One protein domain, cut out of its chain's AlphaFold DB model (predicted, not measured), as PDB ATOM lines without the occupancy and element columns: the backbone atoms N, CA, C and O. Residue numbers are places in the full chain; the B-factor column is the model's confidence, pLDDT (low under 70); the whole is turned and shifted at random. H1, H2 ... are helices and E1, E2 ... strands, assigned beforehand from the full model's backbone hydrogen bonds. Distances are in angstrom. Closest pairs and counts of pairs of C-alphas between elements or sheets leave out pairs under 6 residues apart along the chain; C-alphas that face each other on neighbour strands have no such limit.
ATOM      1  N   THR A  27     -37.701  44.850  15.127       70.56
ATOM      2  CA  THR A  27     -39.133  44.788  14.853       70.56
ATOM      3  C   THR A  27     -39.352  43.589  13.933       70.56
ATOM      4  O   THR A  27     -38.651  43.512  12.917       70.56
ATOM      5  N   PRO A  28     -40.267  42.657  14.257       76.75
ATOM      6  CA  PRO A  28     -40.476  41.480  13.427       76.75
ATOM      7  C   PRO A  28     -40.785  41.881  11.983       76.75
ATOM      8  O   PRO A  28     -41.528  42.833  11.731       76.75
ATOM      9  N   LEU A  29     -40.220  41.148  11.023       89.62
ATOM     10  CA  LEU A  29     -40.383  41.443   9.590       89.62
ATOM     11  C   LEU A  29     -41.814  41.170   9.102       89.62
ATOM     12  O   LEU A  29     -42.254  41.706   8.082       89.62
ATOM     13  N   PHE A  30     -42.526  40.329   9.843       95.19
ATOM     14  CA  PHE A  30     -43.931  40.009   9.687       95.19
ATOM     15  C   PHE A  30     -44.493  39.634  11.059       95.19
ATOM     16  O   PHE A  30     -43.863  38.875  11.796       95.19
ATOM     17  N   THR A  31     -45.695  40.116  11.367       96.31
ATOM     18  CA  THR A  31     -46.440  39.739  12.571       96.31
ATOM     19  C   THR A  31     -47.896  39.485  12.204       96.31
ATOM     20  O   THR A  31     -48.517  40.296  11.514       96.31
ATOM     21  N   ALA A  32     -48.447  38.384  12.707       95.19
ATOM     22  CA  ALA A  32     -49.878  38.108  12.723       95.19
ATOM     23  C   ALA A  32     -50.295  37.785  14.160       95.19
ATOM     24  O   ALA A  32     -49.721  36.905  14.802       95.19
ATOM     25  N   ASN A  33     -51.282  38.507  14.685       95.00
ATOM     26  CA  ASN A  33     -51.767  38.334  16.052       95.00
ATOM     27  C   ASN A  33     -53.273  38.086  16.011       95.00
ATOM     28  O   ASN A  33     -54.045  38.981  15.667       95.00
ATOM     29  N   ALA A  34     -53.686  36.880  16.402       93.62
ATOM     30  CA  ALA A  34     -55.069  36.439  16.272       93.62
ATOM     31  C   ALA A  34     -56.057  37.364  16.996       93.62
ATOM     32  O   ALA A  34     -57.125  37.656  16.456       93.62
ATOM     33  N   ARG A  35     -55.713  37.864  18.190       92.19
ATOM     34  CA  ARG A  35     -56.582  38.784  18.939       92.19
ATOM     35  C   ARG A  35     -56.613  40.176  18.328       92.19
ATOM     36  O   ARG A  35     -57.687  40.768  18.251       92.19
ATOM     37  N   ALA A  36     -55.466  40.682  17.875       91.56
ATOM     38  CA  ALA A  36     -55.404  41.967  17.176       91.56
ATOM     39  C   ALA A  36     -56.206  41.940  15.862       91.56
ATOM     40  O   ALA A  36     -56.775  42.952  15.466       91.56
ATOM     41  N   GLU A  37     -56.313  40.768  15.232       90.50
ATOM     42  CA  GLU A  37     -57.135  40.510  14.043       90.50
ATOM     43  C   GLU A  37     -58.609  40.182  14.372       90.50
ATOM     44  O   GLU A  37     -59.387  39.827  13.488       90.50
ATOM     45  N   GLY A  38     -59.027  40.329  15.636       89.50
ATOM     46  CA  GLY A  38     -60.426  40.230  16.062       89.50
ATOM     47  C   GLY A  38     -60.879  38.841  16.521       89.50
ATOM     48  O   GLY A  38     -62.064  38.653  16.808       89.50
ATOM     49  N   SER A  39     -59.976  37.863  16.636       87.50
ATOM     50  CA  SER A  39     -60.332  36.552  17.180       87.50
ATOM     51  C   SER A  39     -60.608  36.626  18.681       87.50
ATOM     52  O   SER A  39     -59.768  37.037  19.484       87.50
ATOM     53  N   GLN A  40     -61.790  36.165  19.084       85.12
ATOM     54  CA  GLN A  40     -62.153  36.042  20.499       85.12
ATOM     55  C   GLN A  40     -61.722  34.693  21.093       85.12
ATOM     56  O   GLN A  40     -61.458  34.602  22.292       85.12
ATOM     57  N   ASN A  41     -61.580  33.670  20.244       83.50
ATOM     58  CA  ASN A  41     -61.404  32.270  20.644       83.50
ATOM     59  C   ASN A  41     -59.978  31.739  20.439       83.50
ATOM     60  O   ASN A  41     -59.686  30.611  20.826       83.50
ATOM     61  N   VAL A  42     -59.101  32.520  19.804       88.12
ATOM     62  CA  VAL A  42     -57.717  32.135  19.498       88.12
ATOM     63  C   VAL A  42     -56.782  33.215  20.006       88.12
ATOM     64  O   VAL A  42     -57.024  34.400  19.788       88.12
ATOM     65  N   ASP A  43     -55.704  32.795  20.657       92.81
ATOM     66  CA  ASP A  43     -54.672  33.685  21.175       92.81
ATOM     67  C   ASP A  43     -53.295  33.135  20.806       92.81
ATOM     68  O   ASP A  43     -52.648  32.393  21.555       92.81
ATOM     69  N   VAL A  44     -52.935  33.423  19.558       95.69
ATOM     70  CA  VAL A  44     -51.690  33.014  18.924       95.69
ATOM     71  C   VAL A  44     -51.063  34.230  18.272       95.69
ATOM     72  O   VAL A  44     -51.755  35.014  17.616       95.69
ATOM     73  N   ILE A  45     -49.753  34.350  18.433       96.44
ATOM     74  CA  ILE A  45     -48.932  35.347  17.756       96.44
ATOM     75  C   ILE A  45     -47.918  34.597  16.892       96.44
ATOM     76  O   ILE A  45     -47.269  33.668  17.369       96.44
ATOM     77  N   VAL A  46     -47.822  34.977  15.622       97.44
ATOM     78  CA  VAL A  46     -46.881  34.437  14.638       97.44
ATOM     79  C   VAL A  46     -45.954  35.567  14.210       97.44
ATOM     80  O   VAL A  46     -46.431  36.580  13.698       97.44
ATOM     81  N   GLU A  47     -44.648  35.398  14.402       97.88
ATOM     82  CA  GLU A  47     -43.645  36.440  14.159       97.88
ATOM     83  C   GLU A  47     -42.502  35.918  13.295       97.88
ATOM     84  O   GLU A  47     -41.825  34.960  13.656       97.88
ATOM     85  N   GLU A  48     -42.240  36.563  12.162       97.94
ATOM     86  CA  GLU A  48     -41.022  36.311  11.393       97.94
ATOM     87  C   GLU A  48     -39.845  37.031  12.055       97.94
ATOM     88  O   GLU A  48     -39.708  38.255  11.962       97.94
ATOM     89  N   VAL A  49     -38.998  36.248  12.717       96.81
ATOM     90  CA  VAL A  49     -37.854  36.732  13.503       96.81
ATOM     91  C   VAL A  49     -36.550  36.740  12.709       96.81
ATOM     92  O   VAL A  49     -35.600  37.407  13.097       96.81
ATOM     93  N   ALA A  50     -36.478  36.002  11.600       95.81
ATOM     94  CA  ALA A  50     -35.346  36.052  10.680       95.81
ATOM     95  C   ALA A  50     -35.793  35.696   9.262       95.81
ATOM     96  O   ALA A  50     -36.689  34.872   9.065       95.81
ATOM     97  N   ARG A  51     -35.138  36.287   8.262       95.81
ATOM     98  CA  ARG A  51     -35.449  36.076   6.848       95.81
ATOM     99  C   ARG A  51     -34.184  35.778   6.059       95.81
ATOM    100  O   ARG A  51     -33.224  36.541   6.116       95.81
ATOM    101  N   TYR A  52     -34.236  34.723   5.253       94.81
ATOM    102  CA  TYR A  52     -33.161  34.327   4.351       94.81
ATOM    103  C   TYR A  52     -33.688  34.152   2.921       94.81
ATOM    104  O   TYR A  52     -34.888  34.294   2.629       94.81
ATOM    105  N   GLN A  53     -32.781  33.865   1.988       92.81
ATOM    106  CA  GLN A  53     -33.166  33.485   0.635       92.81
ATOM    107  C   GLN A  53     -33.910  32.145   0.693       92.81
ATOM    108  O   GLN A  53     -33.395  31.172   1.223       92.81
ATOM    109  N   GLY A  54     -35.148  32.103   0.199       95.12
ATOM    110  CA  GLY A  54     -35.947  30.868   0.165       95.12
ATOM    111  C   GLY A  54     -36.526  30.397   1.507       95.12
ATOM    112  O   GLY A  54     -37.484  29.637   1.480       95.12
ATOM    113  N   THR A  55     -36.069  30.898   2.661       98.12
ATOM    114  CA  THR A  55     -36.604  30.506   3.982       98.12
ATOM    115  C   THR A  55     -36.874  31.690   4.918       98.12
ATOM    116  O   THR A  55     -36.357  32.794   4.724       98.12
ATOM    117  N   SER A  56     -37.692  31.450   5.941       98.25
ATOM    118  CA  SER A  56     -37.962  32.360   7.057       98.25
ATOM    119  C   SER A  56     -37.978  31.580   8.371       98.25
ATOM    120  O   SER A  56     -38.503  30.470   8.432       98.25
ATOM    121  N   VAL A  57     -37.433  32.170   9.431       98.00
ATOM    122  CA  VAL A  57     -37.554  31.653  10.797       98.00
ATOM    123  C   VAL A  57     -38.718  32.367  11.459       98.00
ATOM    124  O   VAL A  57     -38.747  33.597  11.516       98.00
ATOM    125  N   VAL A  58     -39.674  31.587  11.949       98.38
ATOM    126  CA  VAL A  58     -40.937  32.088  12.479       98.38
ATOM    127  C   VAL A  58     -41.150  31.567  13.893       98.38
ATOM    128  O   VAL A  58     -41.167  30.360  14.109       98.38
ATOM    129  N   ASP A  59     -41.326  32.463  14.855       97.81
ATOM    130  CA  ASP A  59     -41.732  32.107  16.211       97.81
ATOM    131  C   ASP A  59     -43.263  32.110  16.320       97.81
ATOM    132  O   ASP A  59     -43.944  33.009  15.825       97.81
ATOM    133  N   VAL A  60     -43.811  31.071  16.954       97.50
ATOM    134  CA  VAL A  60     -45.242  30.926  17.231       97.50
ATOM    135  C   VAL A  60     -45.453  30.860  18.736       97.50
ATOM    136  O   VAL A  60     -45.009  29.929  19.411       97.50
ATOM    137  N   HIS A  61     -46.187  31.834  19.256       95.62
ATOM    138  CA  HIS A  61     -46.481  31.971  20.675       95.62
ATOM    139  C   HIS A  61     -47.946  31.642  20.943       95.62
ATOM    140  O   HIS A  61     -48.840  32.271  20.380       95.62
ATOM    141  N   PHE A  62     -48.192  30.668  21.820       92.94
ATOM    142  CA  PHE A  62     -49.531  30.308  22.284       92.94
ATOM    143  C   PHE A  62     -49.760  30.883  23.680       92.94
ATOM    144  O   PHE A  62     -49.080  30.483  24.623       92.94
ATOM    145  N   ASN A  63     -50.760  31.747  23.833       86.94
ATOM    146  CA  ASN A  63     -51.160  32.247  25.152       86.94
ATOM    147  C   ASN A  63     -52.192  31.324  25.824       86.94
ATOM    148  O   ASN A  63     -52.229  31.210  27.045       86.94
ATOM    149  N   TYR A  64     -52.987  30.606  25.022       81.06
ATOM    150  CA  TYR A  64     -53.987  29.630  25.474       81.06
ATOM    151  C   TYR A  64     -53.807  28.271  24.781       81.06
ATOM    152  O   TYR A  64     -54.749  27.722  24.221       81.06
ATOM    153  N   GLY A  65     -52.583  27.734  24.802       82.44
ATOM    154  CA  GLY A  65     -52.264  26.393  24.295       82.44
ATOM    155  C   GLY A  65     -52.600  26.134  22.809       82.44
ATOM    156  O   GLY A  65     -53.154  26.980  22.101       82.44
ATOM    157  N   PRO A  66     -52.232  24.956  22.284       87.69
ATOM    158  CA  PRO A  66     -52.577  24.569  20.921       87.69
ATOM    159  C   PRO A  66     -54.061  24.186  20.808       87.69
ATOM    160  O   PRO A  66     -54.607  23.475  21.648       87.69
ATOM    161  N   SER A  67     -54.710  24.620  19.728       91.25
ATOM    162  CA  SER A  67     -56.082  24.249  19.366       91.25
ATOM    163  C   SER A  67     -56.210  24.126  17.846       91.25
ATOM    164  O   SER A  67     -55.351  24.611  17.109       91.25
ATOM    165  N   VAL A  68     -57.299  23.530  17.354       90.81
ATOM    166  CA  VAL A  68     -57.572  23.468  15.905       90.81
ATOM    167  C   VAL A  68     -57.629  24.872  15.297       90.81
ATOM    168  O   VAL A  68     -57.032  25.120  14.254       90.81
ATOM    169  N   ALA A  69     -58.297  25.807  15.974       91.19
ATOM    170  CA  ALA A  69     -58.413  27.184  15.509       91.19
ATOM    171  C   ALA A  69     -57.050  27.907  15.503       91.19
ATOM    172  O   ALA A  69     -56.757  28.662  14.578       91.19
ATOM    173  N   SER A  70     -56.183  27.597  16.472       93.19
ATOM    174  CA  SER A  70     -54.786  28.044  16.505       93.19
ATOM    175  C   SER A  70     -54.006  27.548  15.282       93.19
ATOM    176  O   SER A  70     -53.322  28.333  14.632       93.19
ATOM    177  N   SER A  71     -54.139  26.266  14.926       93.06
ATOM    178  CA  SER A  71     -53.464  25.682  13.760       93.06
ATOM    179  C   SER A  71     -53.931  26.300  12.443       93.06
ATOM    180  O   SER A  71     -53.106  26.582  11.576       93.06
ATOM    181  N   VAL A  72     -55.236  26.563  12.300       93.38
ATOM    182  CA  VAL A  72     -55.780  27.255  11.120       93.38
ATOM    183  C   VAL A  72     -55.213  28.672  11.017       93.38
ATOM    184  O   VAL A  72     -54.789  29.076   9.939       93.38
ATOM    185  N   PHE A  73     -55.144  29.408  12.130       94.75
ATOM    186  CA  PHE A  73     -54.550  30.746  12.148       94.75
ATOM    187  C   PHE A  73     -53.066  30.739  11.740       94.75
ATOM    188  O   PHE A  73     -52.641  31.572  10.937       94.75
ATOM    189  N   ILE A  74     -52.284  29.774  12.236       95.75
ATOM    190  CA  ILE A  74     -50.868  29.613  11.867       95.75
ATOM    191  C   ILE A  74     -50.735  29.316  10.369       95.75
ATOM    192  O   ILE A  74     -49.970  29.987   9.679       95.75
ATOM    193  N   ALA A  75     -51.532  28.383   9.840       95.38
ATOM    194  CA  ALA A  75     -51.526  28.054   8.417       95.38
ATOM    195  C   ALA A  75     -51.898  29.268   7.544       95.38
ATOM    196  O   ALA A  75     -51.228  29.551   6.551       95.38
ATOM    197  N   CYS A  76     -52.902  30.050   7.956       95.31
ATOM    198  CA  CYS A  76     -53.254  31.312   7.305       95.31
ATOM    199  C   CYS A  76     -52.115  32.330   7.324       95.31
ATOM    200  O   CYS A  76     -51.865  33.006   6.324       95.31
ATOM    201  N   SER A  77     -51.407  32.423   8.448       96.56
ATOM    202  CA  SER A  77     -50.260  33.315   8.600       96.56
ATOM    203  C   SER A  77     -49.119  32.910   7.665       96.56
ATOM    204  O   SER A  77     -48.556  33.768   6.988       96.56
ATOM    205  N   PHE A  78     -48.826  31.611   7.542       97.12
ATOM    206  CA  PHE A  78     -47.798  31.109   6.622       97.12
ATOM    207  C   PHE A  78     -48.197  31.300   5.156       97.12
ATOM    208  O   PHE A  78     -47.369  31.736   4.361       97.12
ATOM    209  N   ALA A  79     -49.467  31.079   4.805       95.56
ATOM    210  CA  ALA A  79     -49.978  31.352   3.462       95.56
ATOM    211  C   ALA A  79     -49.867  32.844   3.099       95.56
ATOM    212  O   ALA A  79     -49.440  33.199   1.998       95.56
ATOM    213  N   LYS A  80     -50.206  33.744   4.033       95.50
ATOM    214  CA  LYS A  80     -50.024  35.194   3.859       95.50
ATOM    215  C   LYS A  80     -48.549  35.547   3.683       95.50
ATOM    216  O   LYS A  80     -48.210  36.287   2.761       95.50
ATOM    217  N   LEU A  81     -47.675  34.990   4.521       96.19
ATOM    218  CA  LEU A  81     -46.232  35.195   4.429       96.19
ATOM    219  C   LEU A  81     -45.673  34.701   3.084       96.19
ATOM    220  O   LEU A  81     -44.902  35.418   2.451       96.19
ATOM    221  N   ALA A  82     -46.116  33.542   2.592       96.00
ATOM    222  CA  ALA A  82     -45.730  33.016   1.285       96.00
ATOM    223  C   ALA A  82     -46.088  33.976   0.148       96.00
ATOM    224  O   ALA A  82     -45.226  34.308  -0.667       96.00
ATOM    225  N   ARG A  83     -47.317  34.509   0.146       94.38
ATOM    226  CA  ARG A  83     -47.749  35.508  -0.846       94.38
ATOM    227  C   ARG A  83     -46.915  36.786  -0.771       94.38
ATOM    228  O   ARG A  83     -46.479  37.274  -1.808       94.38
ATOM    229  N   LEU A  84     -46.644  37.295   0.435       94.31
ATOM    230  CA  LEU A  84     -45.780  38.469   0.641       94.31
ATOM    231  C   LEU A  84     -44.349  38.235   0.140       94.31
ATOM    232  O   LEU A  84     -43.678  39.168  -0.292       94.31
ATOM    233  N   ARG A  85     -43.890  36.983   0.177       94.69
ATOM    234  CA  ARG A  85     -42.592  36.549  -0.348       94.69
ATOM    235  C   ARG A  85     -42.615  36.266  -1.858       94.69
ATOM    236  O   ARG A  85     -41.553  36.020  -2.420       94.69
ATOM    237  N   GLY A  86     -43.780  36.290  -2.511       95.62
ATOM    238  CA  GLY A  86     -43.939  35.982  -3.937       95.62
ATOM    239  C   GLY A  86     -44.003  34.487  -4.268       95.62
ATOM    240  O   GLY A  86     -43.771  34.108  -5.413       95.62
ATOM    241  N   TYR A  87     -44.313  33.634  -3.289       96.50
ATOM    242  CA  TYR A  87     -44.399  32.182  -3.451       96.50
ATOM    243  C   TYR A  87     -45.814  31.664  -3.200       96.50
ATOM    244  O   TYR A  87     -46.623  32.276  -2.502       96.50
ATOM    245  N   ARG A  88     -46.097  30.490  -3.766       95.75
ATOM    246  CA  ARG A  88     -47.364  29.775  -3.577       95.75
ATOM    247  C   ARG A  88     -47.242  28.629  -2.578       95.75
ATOM    248  O   ARG A  88     -48.175  28.389  -1.816       95.75
ATOM    249  N   TYR A  89     -46.118  27.928  -2.590       97.62
ATOM    250  CA  TYR A  89     -45.948  26.692  -1.841       97.62
ATOM    251  C   TYR A  89     -45.014  26.893  -0.655       97.62
ATOM    252  O   TYR A  89     -43.973  27.544  -0.784       97.62
ATOM    253  N   THR A  90     -45.384  26.306   0.477       97.88
ATOM    254  CA  THR A  90     -44.570  26.299   1.691       97.88
ATOM    255  C   THR A  90     -44.322  24.888   2.188       97.88
ATOM    256  O   THR A  90     -45.142  23.994   2.000       97.88
ATOM    257  N   VAL A  91     -43.208  24.709   2.879       97.75
ATOM    258  CA  VAL A  91     -42.891  23.517   3.665       97.75
ATOM    259  C   VAL A  91     -42.272  23.987   4.975       97.75
ATOM    260  O   VAL A  91     -41.541  24.974   4.970       97.75
ATOM    261  N   ASP A  92     -42.583  23.355   6.103       97.50
ATOM    262  CA  ASP A  92     -42.107  23.817   7.407       97.50
ATOM    263  C   ASP A  92     -41.459  22.717   8.251       97.50
ATOM    264  O   ASP A  92     -41.923  21.577   8.314       97.50
ATOM    265  N   VAL A  93     -40.373  23.085   8.929       97.44
ATOM    266  CA  VAL A  93     -39.736  22.293   9.985       97.44
ATOM    267  C   VAL A  93     -40.179  22.865  11.323       97.44
ATOM    268  O   VAL A  93     -39.915  24.031  11.625       97.44
ATOM    269  N   ARG A  94     -40.840  22.041  12.135       96.06
ATOM    270  CA  ARG A  94     -41.315  22.422  13.471       96.06
ATOM    271  C   ARG A  94     -40.202  22.287  14.507       96.06
ATOM    272  O   ARG A  94     -39.313  21.453  14.361       96.06
ATOM    273  N   ASP A  95     -40.295  23.089  15.561       95.19
ATOM    274  CA  ASP A  95     -39.352  23.139  16.684       95.19
ATOM    275  C   ASP A  95     -37.887  23.343  16.247       95.19
ATOM    276  O   ASP A  95     -36.950  22.771  16.807       95.19
ATOM    277  N   TYR A  96     -37.682  24.191  15.232       96.31
ATOM    278  CA  TYR A  96     -36.364  24.519  14.696       96.31
ATOM    279  C   TYR A  96     -35.528  25.276  15.737       96.31
ATOM    280  O   TYR A  96     -35.747  26.456  16.012       96.31
ATOM    281  N   GLY A  97     -34.574  24.582  16.359       95.31
ATOM    282  CA  GLY A  97     -33.669  25.119  17.381       95.31
ATOM    283  C   GLY A  97     -34.302  25.345  18.762       95.31
ATOM    284  O   GLY A  97     -33.597  25.244  19.764       95.31
ATOM    285  N   LYS A  98     -35.612  25.619  18.848       95.00
ATOM    286  CA  LYS A  98     -36.368  25.708  20.110       95.00
ATOM    287  C   LYS A  98     -37.857  25.374  19.905       95.00
ATOM    288  O   LYS A  98     -38.361  25.576  18.798       95.00
ATOM    289  N   PRO A  99     -38.584  24.937  20.954       95.12
ATOM    290  CA  PRO A  99     -40.022  24.693  20.869       95.12
ATOM    291  C   PRO A  99     -40.806  25.915  20.381       95.12
ATOM    292  O   PRO A  99     -40.545  27.038  20.818       95.12
ATOM    293  N   GLY A 100     -41.774  25.695  19.490       94.81
ATOM    294  CA  GLY A 100     -42.628  26.754  18.940       94.81
ATOM    295  C   GLY A 100     -41.976  27.611  17.850       94.81
ATOM    296  O   GLY A 100     -42.634  28.501  17.318       94.81
ATOM    297  N   ARG A 101     -40.720  27.339  17.477       97.81
ATOM    298  CA  ARG A 101     -40.054  27.961  16.326       97.81
ATOM    299  C   ARG A 101     -40.195  27.085  15.088       97.81
ATOM    300  O   ARG A 101     -40.008  25.876  15.154       97.81
ATOM    301  N   TYR A 102     -40.482  27.704  13.955       98.38
ATOM    302  CA  TYR A 102     -40.631  27.064  12.658       98.38
ATOM    303  C   TYR A 102     -39.563  27.594  11.707       98.38
ATOM    304  O   TYR A 102     -39.284  28.794  11.685       98.38
ATOM    305  N   LEU A 103     -38.988  26.711  10.898       98.31
ATOM    306  CA  LEU A 103     -38.274  27.105   9.687       98.31
ATOM    307  C   LEU A 103     -39.215  26.884   8.506       98.31
ATOM    308  O   LEU A 103     -39.527  25.746   8.170       98.31
ATOM    309  N   VAL A 104     -39.686  27.971   7.901       98.44
ATOM    310  CA  VAL A 104     -40.624  27.947   6.776       98.44
ATOM    311  C   VAL A 104     -39.841  28.133   5.483       98.44
ATOM    312  O   VAL A 104     -39.225  29.176   5.267       98.44
ATOM    313  N   GLY A 105     -39.855  27.122   4.625       98.19
ATOM    314  CA  GLY A 105     -39.317  27.157   3.273       98.19
ATOM    315  C   GLY A 105     -40.377  27.554   2.254       98.19
ATOM    316  O   GLY A 105     -41.537  27.163   2.365       98.19
ATOM    317  N   PHE A 106     -39.968  28.320   1.247       98.12
ATOM    318  CA  PHE A 106     -40.814  28.781   0.151       98.12
ATOM    319  C   PHE A 106     -40.288  28.222  -1.163       98.12
ATOM    320  O   PHE A 106     -39.135  28.463  -1.521       98.12
ATOM    321  N   ILE A 107     -41.136  27.495  -1.889       97.56
ATOM    322  CA  ILE A 107     -40.726  26.777  -3.099       97.56
ATOM    323  C   ILE A 107     -41.609  27.130  -4.302       97.56
ATOM    324  O   ILE A 107     -42.789  27.458  -4.139       97.56
ATOM    325  N   PRO A 108     -41.060  27.096  -5.529       96.06
ATOM    326  CA  PRO A 108     -41.809  27.438  -6.740       96.06
ATOM    327  C   PRO A 108     -42.795  26.341  -7.174       96.06
ATOM    328  O   PRO A 108     -43.783  26.644  -7.838       96.06
ATOM    329  N   ALA A 109     -42.547  25.083  -6.799       96.31
ATOM    330  CA  ALA A 109     -43.375  23.932  -7.149       96.31
ATOM    331  C   ALA A 109     -43.286  22.839  -6.065       96.31
ATOM    332  O   ALA A 109     -42.254  22.743  -5.398       96.31
ATOM    333  N   PRO A 110     -44.322  21.993  -5.899       96.38
ATOM    334  CA  PRO A 110     -44.314  20.877  -4.953       96.38
ATOM    335  C   PRO A 110     -43.504  19.694  -5.516       96.38
ATOM    336  O   PRO A 110     -44.066  18.698  -5.970       96.38
ATOM    337  N   SER A 111     -42.177  19.816  -5.543       97.06
ATOM    338  CA  SER A 111     -41.264  18.774  -6.034       97.06
ATOM    339  C   SER A 111     -40.136  18.497  -5.045       97.06
ATOM    340  O   SER A 111     -39.738  19.375  -4.280       97.06
ATOM    341  N   GLN A 112     -39.584  17.279  -5.088       97.00
ATOM    342  CA  GLN A 112     -38.466  16.902  -4.219       97.00
ATOM    343  C   GLN A 112     -37.237  17.783  -4.469       97.00
ATOM    344  O   GLN A 112     -36.587  18.208  -3.524       97.00
ATOM    345  N   GLU A 113     -36.950  18.101  -5.734       96.69
ATOM    346  CA  GLU A 113     -35.845  18.983  -6.119       96.69
ATOM    347  C   GLU A 113     -35.964  20.365  -5.464       96.69
ATOM    348  O   GLU A 113     -34.995  20.873  -4.902       96.69
ATOM    349  N   ALA A 114     -37.165  20.951  -5.479       96.94
ATOM    350  CA  ALA A 114     -37.397  22.261  -4.891       96.94
ATOM    351  C   ALA A 114     -37.266  22.245  -3.359       96.94
ATOM    352  O   ALA A 114     -36.760  23.207  -2.789       96.94
ATOM    353  N   ILE A 115     -37.680  21.154  -2.703       96.94
ATOM    354  CA  ILE A 115     -37.497  20.953  -1.257       96.94
ATOM    355  C   ILE A 115     -36.007  20.817  -0.926       96.94
ATOM    356  O   ILE A 115     -35.502  21.526  -0.062       96.94
ATOM    357  N   SER A 116     -35.281  19.956  -1.643       95.50
ATOM    358  CA  SER A 116     -33.851  19.727  -1.416       95.50
ATOM    359  C   SER A 116     -33.000  20.984  -1.631       95.50
ATOM    360  O   SER A 116     -31.970  21.141  -0.982       95.50
ATOM    361  N   ALA A 117     -33.435  21.909  -2.494       96.31
ATOM    362  CA  ALA A 117     -32.765  23.190  -2.701       96.31
ATOM    363  C   ALA A 117     -32.862  24.156  -1.499       96.31
ATOM    364  O   ALA A 117     -32.103  25.123  -1.448       96.31
ATOM    365  N   LEU A 118     -33.770  23.921  -0.538       96.62
ATOM    366  CA  LEU A 118     -33.916  24.767   0.653       96.62
ATOM    367  C   LEU A 118     -32.812  24.554   1.693       96.62
ATOM    368  O   LEU A 118     -32.558  25.461   2.484       96.62
ATOM    369  N   GLY A 119     -32.177  23.380   1.700       95.69
ATOM    370  CA  GLY A 119     -31.128  23.030   2.654       95.69
ATOM    371  C   GLY A 119     -31.384  21.727   3.421       95.69
ATOM    372  O   GLY A 119     -32.462  21.131   3.313       95.69
ATOM    373  N   PRO A 120     -30.384  21.274   4.198       96.25
ATOM    374  CA  PRO A 120     -30.398  19.981   4.883       96.25
ATOM    375  C   PRO A 120     -31.529  19.838   5.913       96.25
ATOM    376  O   PRO A 120     -31.982  18.733   6.204       96.25
ATOM    377  N   GLU A 121     -32.035  20.949   6.450       96.69
ATOM    378  CA  GLU A 121     -33.135  20.962   7.413       96.69
ATOM    379  C   GLU A 121     -34.427  20.343   6.855       96.69
ATOM    380  O   GLU A 121     -35.245  19.842   7.629       96.69
ATOM    381  N   PHE A 122     -34.596  20.343   5.527       97.19
ATOM    382  CA  PHE A 122     -35.787  19.861   4.825       97.19
ATOM    383  C   PHE A 122     -35.611  18.474   4.187       97.19
ATOM    384  O   PHE A 122     -36.508  17.996   3.500       97.19
ATOM    385  N   GLU A 123     -34.484  17.785   4.398       92.69
ATOM    386  CA  GLU A 123     -34.194  16.488   3.751       92.69
ATOM    387  C   GLU A 123     -35.220  15.391   4.055       92.69
ATOM    388  O   GLU A 123     -35.410  14.472   3.262       92.69
ATOM    389  N   LYS A 124     -35.874  15.476   5.217       92.69
ATOM    390  CA  LYS A 124     -36.892  14.508   5.642       92.69
ATOM    391  C   LYS A 124     -38.271  14.804   5.063       92.69
ATOM    392  O   LYS A 124     -39.185  14.019   5.311       92.69
ATOM    393  N   HIS A 125     -38.423  15.921   4.353       95.56
ATOM    394  CA  HIS A 125     -39.689  16.309   3.764       95.56
ATOM    395  C   HIS A 125     -39.884  15.704   2.385       95.56
ATOM    396  O   HIS A 125     -38.965  15.655   1.562       95.56
ATOM    397  N   ASP A 126     -41.124  15.307   2.127       94.88
ATOM    398  CA  ASP A 126     -41.572  14.824   0.831       94.88
ATOM    399  C   ASP A 126     -42.627  15.769   0.210       94.88
ATOM    400  O   ASP A 126     -43.243  16.576   0.916       94.88
ATOM    401  N   PRO A 127     -42.876  15.696  -1.113       95.56
ATOM    402  CA  PRO A 127     -43.805  16.599  -1.788       95.56
ATOM    403  C   PRO A 127     -45.245  16.572  -1.258       95.56
ATOM    404  O   PRO A 127     -45.964  17.549  -1.452       95.56
ATOM    405  N   SER A 128     -45.685  15.501  -0.587       94.81
ATOM    406  CA  SER A 128     -47.025  15.426   0.017       94.81
ATOM    407  C   SER A 128     -47.179  16.298   1.266       94.81
ATOM    408  O   SER A 128     -48.300  16.617   1.657       94.81
ATOM    409  N   GLN A 129     -46.065  16.723   1.865       94.81
ATOM    410  CA  GLN A 129     -46.032  17.630   3.015       94.81
ATOM    411  C   GLN A 129     -45.959  19.103   2.596       94.81
ATOM    412  O   GLN A 129     -45.990  19.999   3.442       94.81
ATOM    413  N   VAL A 130     -45.872  19.374   1.290       96.69
ATOM    414  CA  VAL A 130     -45.910  20.733   0.758       96.69
ATOM    415  C   VAL A 130     -47.324  21.281   0.860       96.69
ATOM    416  O   VAL A 130     -48.303  20.689   0.412       96.69
ATOM    417  N   THR A 131     -47.409  22.480   1.408       96.06
ATOM    418  CA  THR A 131     -48.647  23.213   1.593       96.06
ATOM    419  C   THR A 131     -48.854  24.202   0.445       96.06
ATOM    420  O   THR A 131     -48.020  25.074   0.206       96.06
ATOM    421  N   ASP A 132     -49.976  24.087  -0.271       95.69
ATOM    422  CA  ASP A 132     -50.401  25.071  -1.275       95.69
ATOM    423  C   ASP A 132     -51.184  26.205  -0.603       95.69
ATOM    424  O   ASP A 132     -52.306  26.008  -0.131       95.69
ATOM    425  N   SER A 133     -50.624  27.417  -0.607       92.44
ATOM    426  CA  SER A 133     -51.261  28.596  -0.005       92.44
ATOM    427  C   SER A 133     -52.640  28.900  -0.601       92.44
ATOM    428  O   SER A 133     -53.483  29.474   0.088       92.44
ATOM    429  N   ALA A 134     -52.900  28.495  -1.852       91.00
ATOM    430  CA  ALA A 134     -54.191  28.699  -2.509       91.00
ATOM    431  C   ALA A 134     -55.326  27.872  -1.874       91.00
ATOM    432  O   ALA A 134     -56.494  28.263  -1.944       91.00
ATOM    433  N   MET A 135     -55.014  26.752  -1.204       90.06
ATOM    434  CA  MET A 135     -56.009  25.956  -0.467       90.06
ATOM    435  C   MET A 135     -56.697  26.782   0.627       90.06
ATOM    436  O   MET A 135     -57.867  26.564   0.949       90.06
ATOM    437  N   PHE A 136     -55.984  27.764   1.170       90.06
ATOM    438  CA  PHE A 136     -56.464  28.580   2.270       90.06
ATOM    439  C   PHE A 136     -57.209  29.844   1.842       90.06
ATOM    440  O   PHE A 136     -57.783  30.516   2.696       90.06
ATOM    441  N   ASP A 137     -57.297  30.150   0.545       88.31
ATOM    442  CA  ASP A 137     -57.996  31.339   0.024       88.31
ATOM    443  C   ASP A 137     -59.473  31.411   0.448       88.31
ATOM    444  O   ASP A 137     -60.067  32.490   0.496       88.31
TER     445      ASP A 137
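Overview. This is residues 27 to 137 of the 143 residues of an uncharacterized protein of Ottowia beijingensis (UniProt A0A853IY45). A strongly twisted sheet of five strands curls round one long helix, H1, which covers one face of it. The short H2 only grazes the sheet, and the short H3 packs on H1. The printed part has 111 residues with three named helices and five named strands, in the order E1 E2 E3 H1 E4 E5 H2 H3. The sheet's order is E1, E2, E3, E5, E4, all antiparallel, and the class is mixed. The whole is compact, with a radius of gyration of the C-alphas of 13.5 A and spans of 41 by 30 by 25 A.

Arrangement. E1, residues 30 to 33, E2, residues 44 to 51, and E3, residues 55 to 62, form a meander, each strand the antiparallel neighbour of the one before. E5, residues 101 to 107, is the antiparallel neighbour of E3, with an angle of 142 degrees between their directions, and E4, residues 89 to 94, is an edge strand. Within hydrogen-bond range are N 46 and O 32 between E2 and E1, 2.8 A, N 47 and O 59 between E2 and E3, 2.9 A, N 58 and O 102 between E3 and E5, 2.8 A, and N 105 and O 91 between E5 and E4, 2.8 A. H1, residues 68 to 84, is on one face of the sheet, making two layers; its closest C-alphas to E1 are those of Ser 77 and Ala 32, 6.3 A. E3, H1 and E4 form a split strand-helix-strand unit, two strands running the same way with E5 between them, its crossover right-handed. H2, residues 112 to 116, only grazes the sheet; the closest C-alphas of H2 and E5 are those of Ala 114 and Ile 107, 5.9 A. H3, residues 133 to 137, touches H1, the closest C-alphas being those of Ser 133 and Ala 79, 4.6 A. In H1 and H2 every O i to N i+4 pair is within hydrogen-bond range; in H3 0 of 1 is, beside 2 of 2 O i to N i+3 pairs.

Along the chain. E1 begins at C-alpha 30, (-43.931, 40.009, 9.687), and H3 ends at C-alpha 137, (-57.996, 31.339, 0.024). From first to last C-alpha H1 measures 24.4 A, E3 22.4 A, E2 20.5 A, E5 19.5 A and E4 16.6 A.

Size, cuts and confidence. The C-alphas of Gln 40 and Glu 113, the two farthest apart, are 41.1 A apart. The link from H2 to H3 is long, with 16 residues. The printed part has no cut, and no printed residue is under 70 in pLDDT.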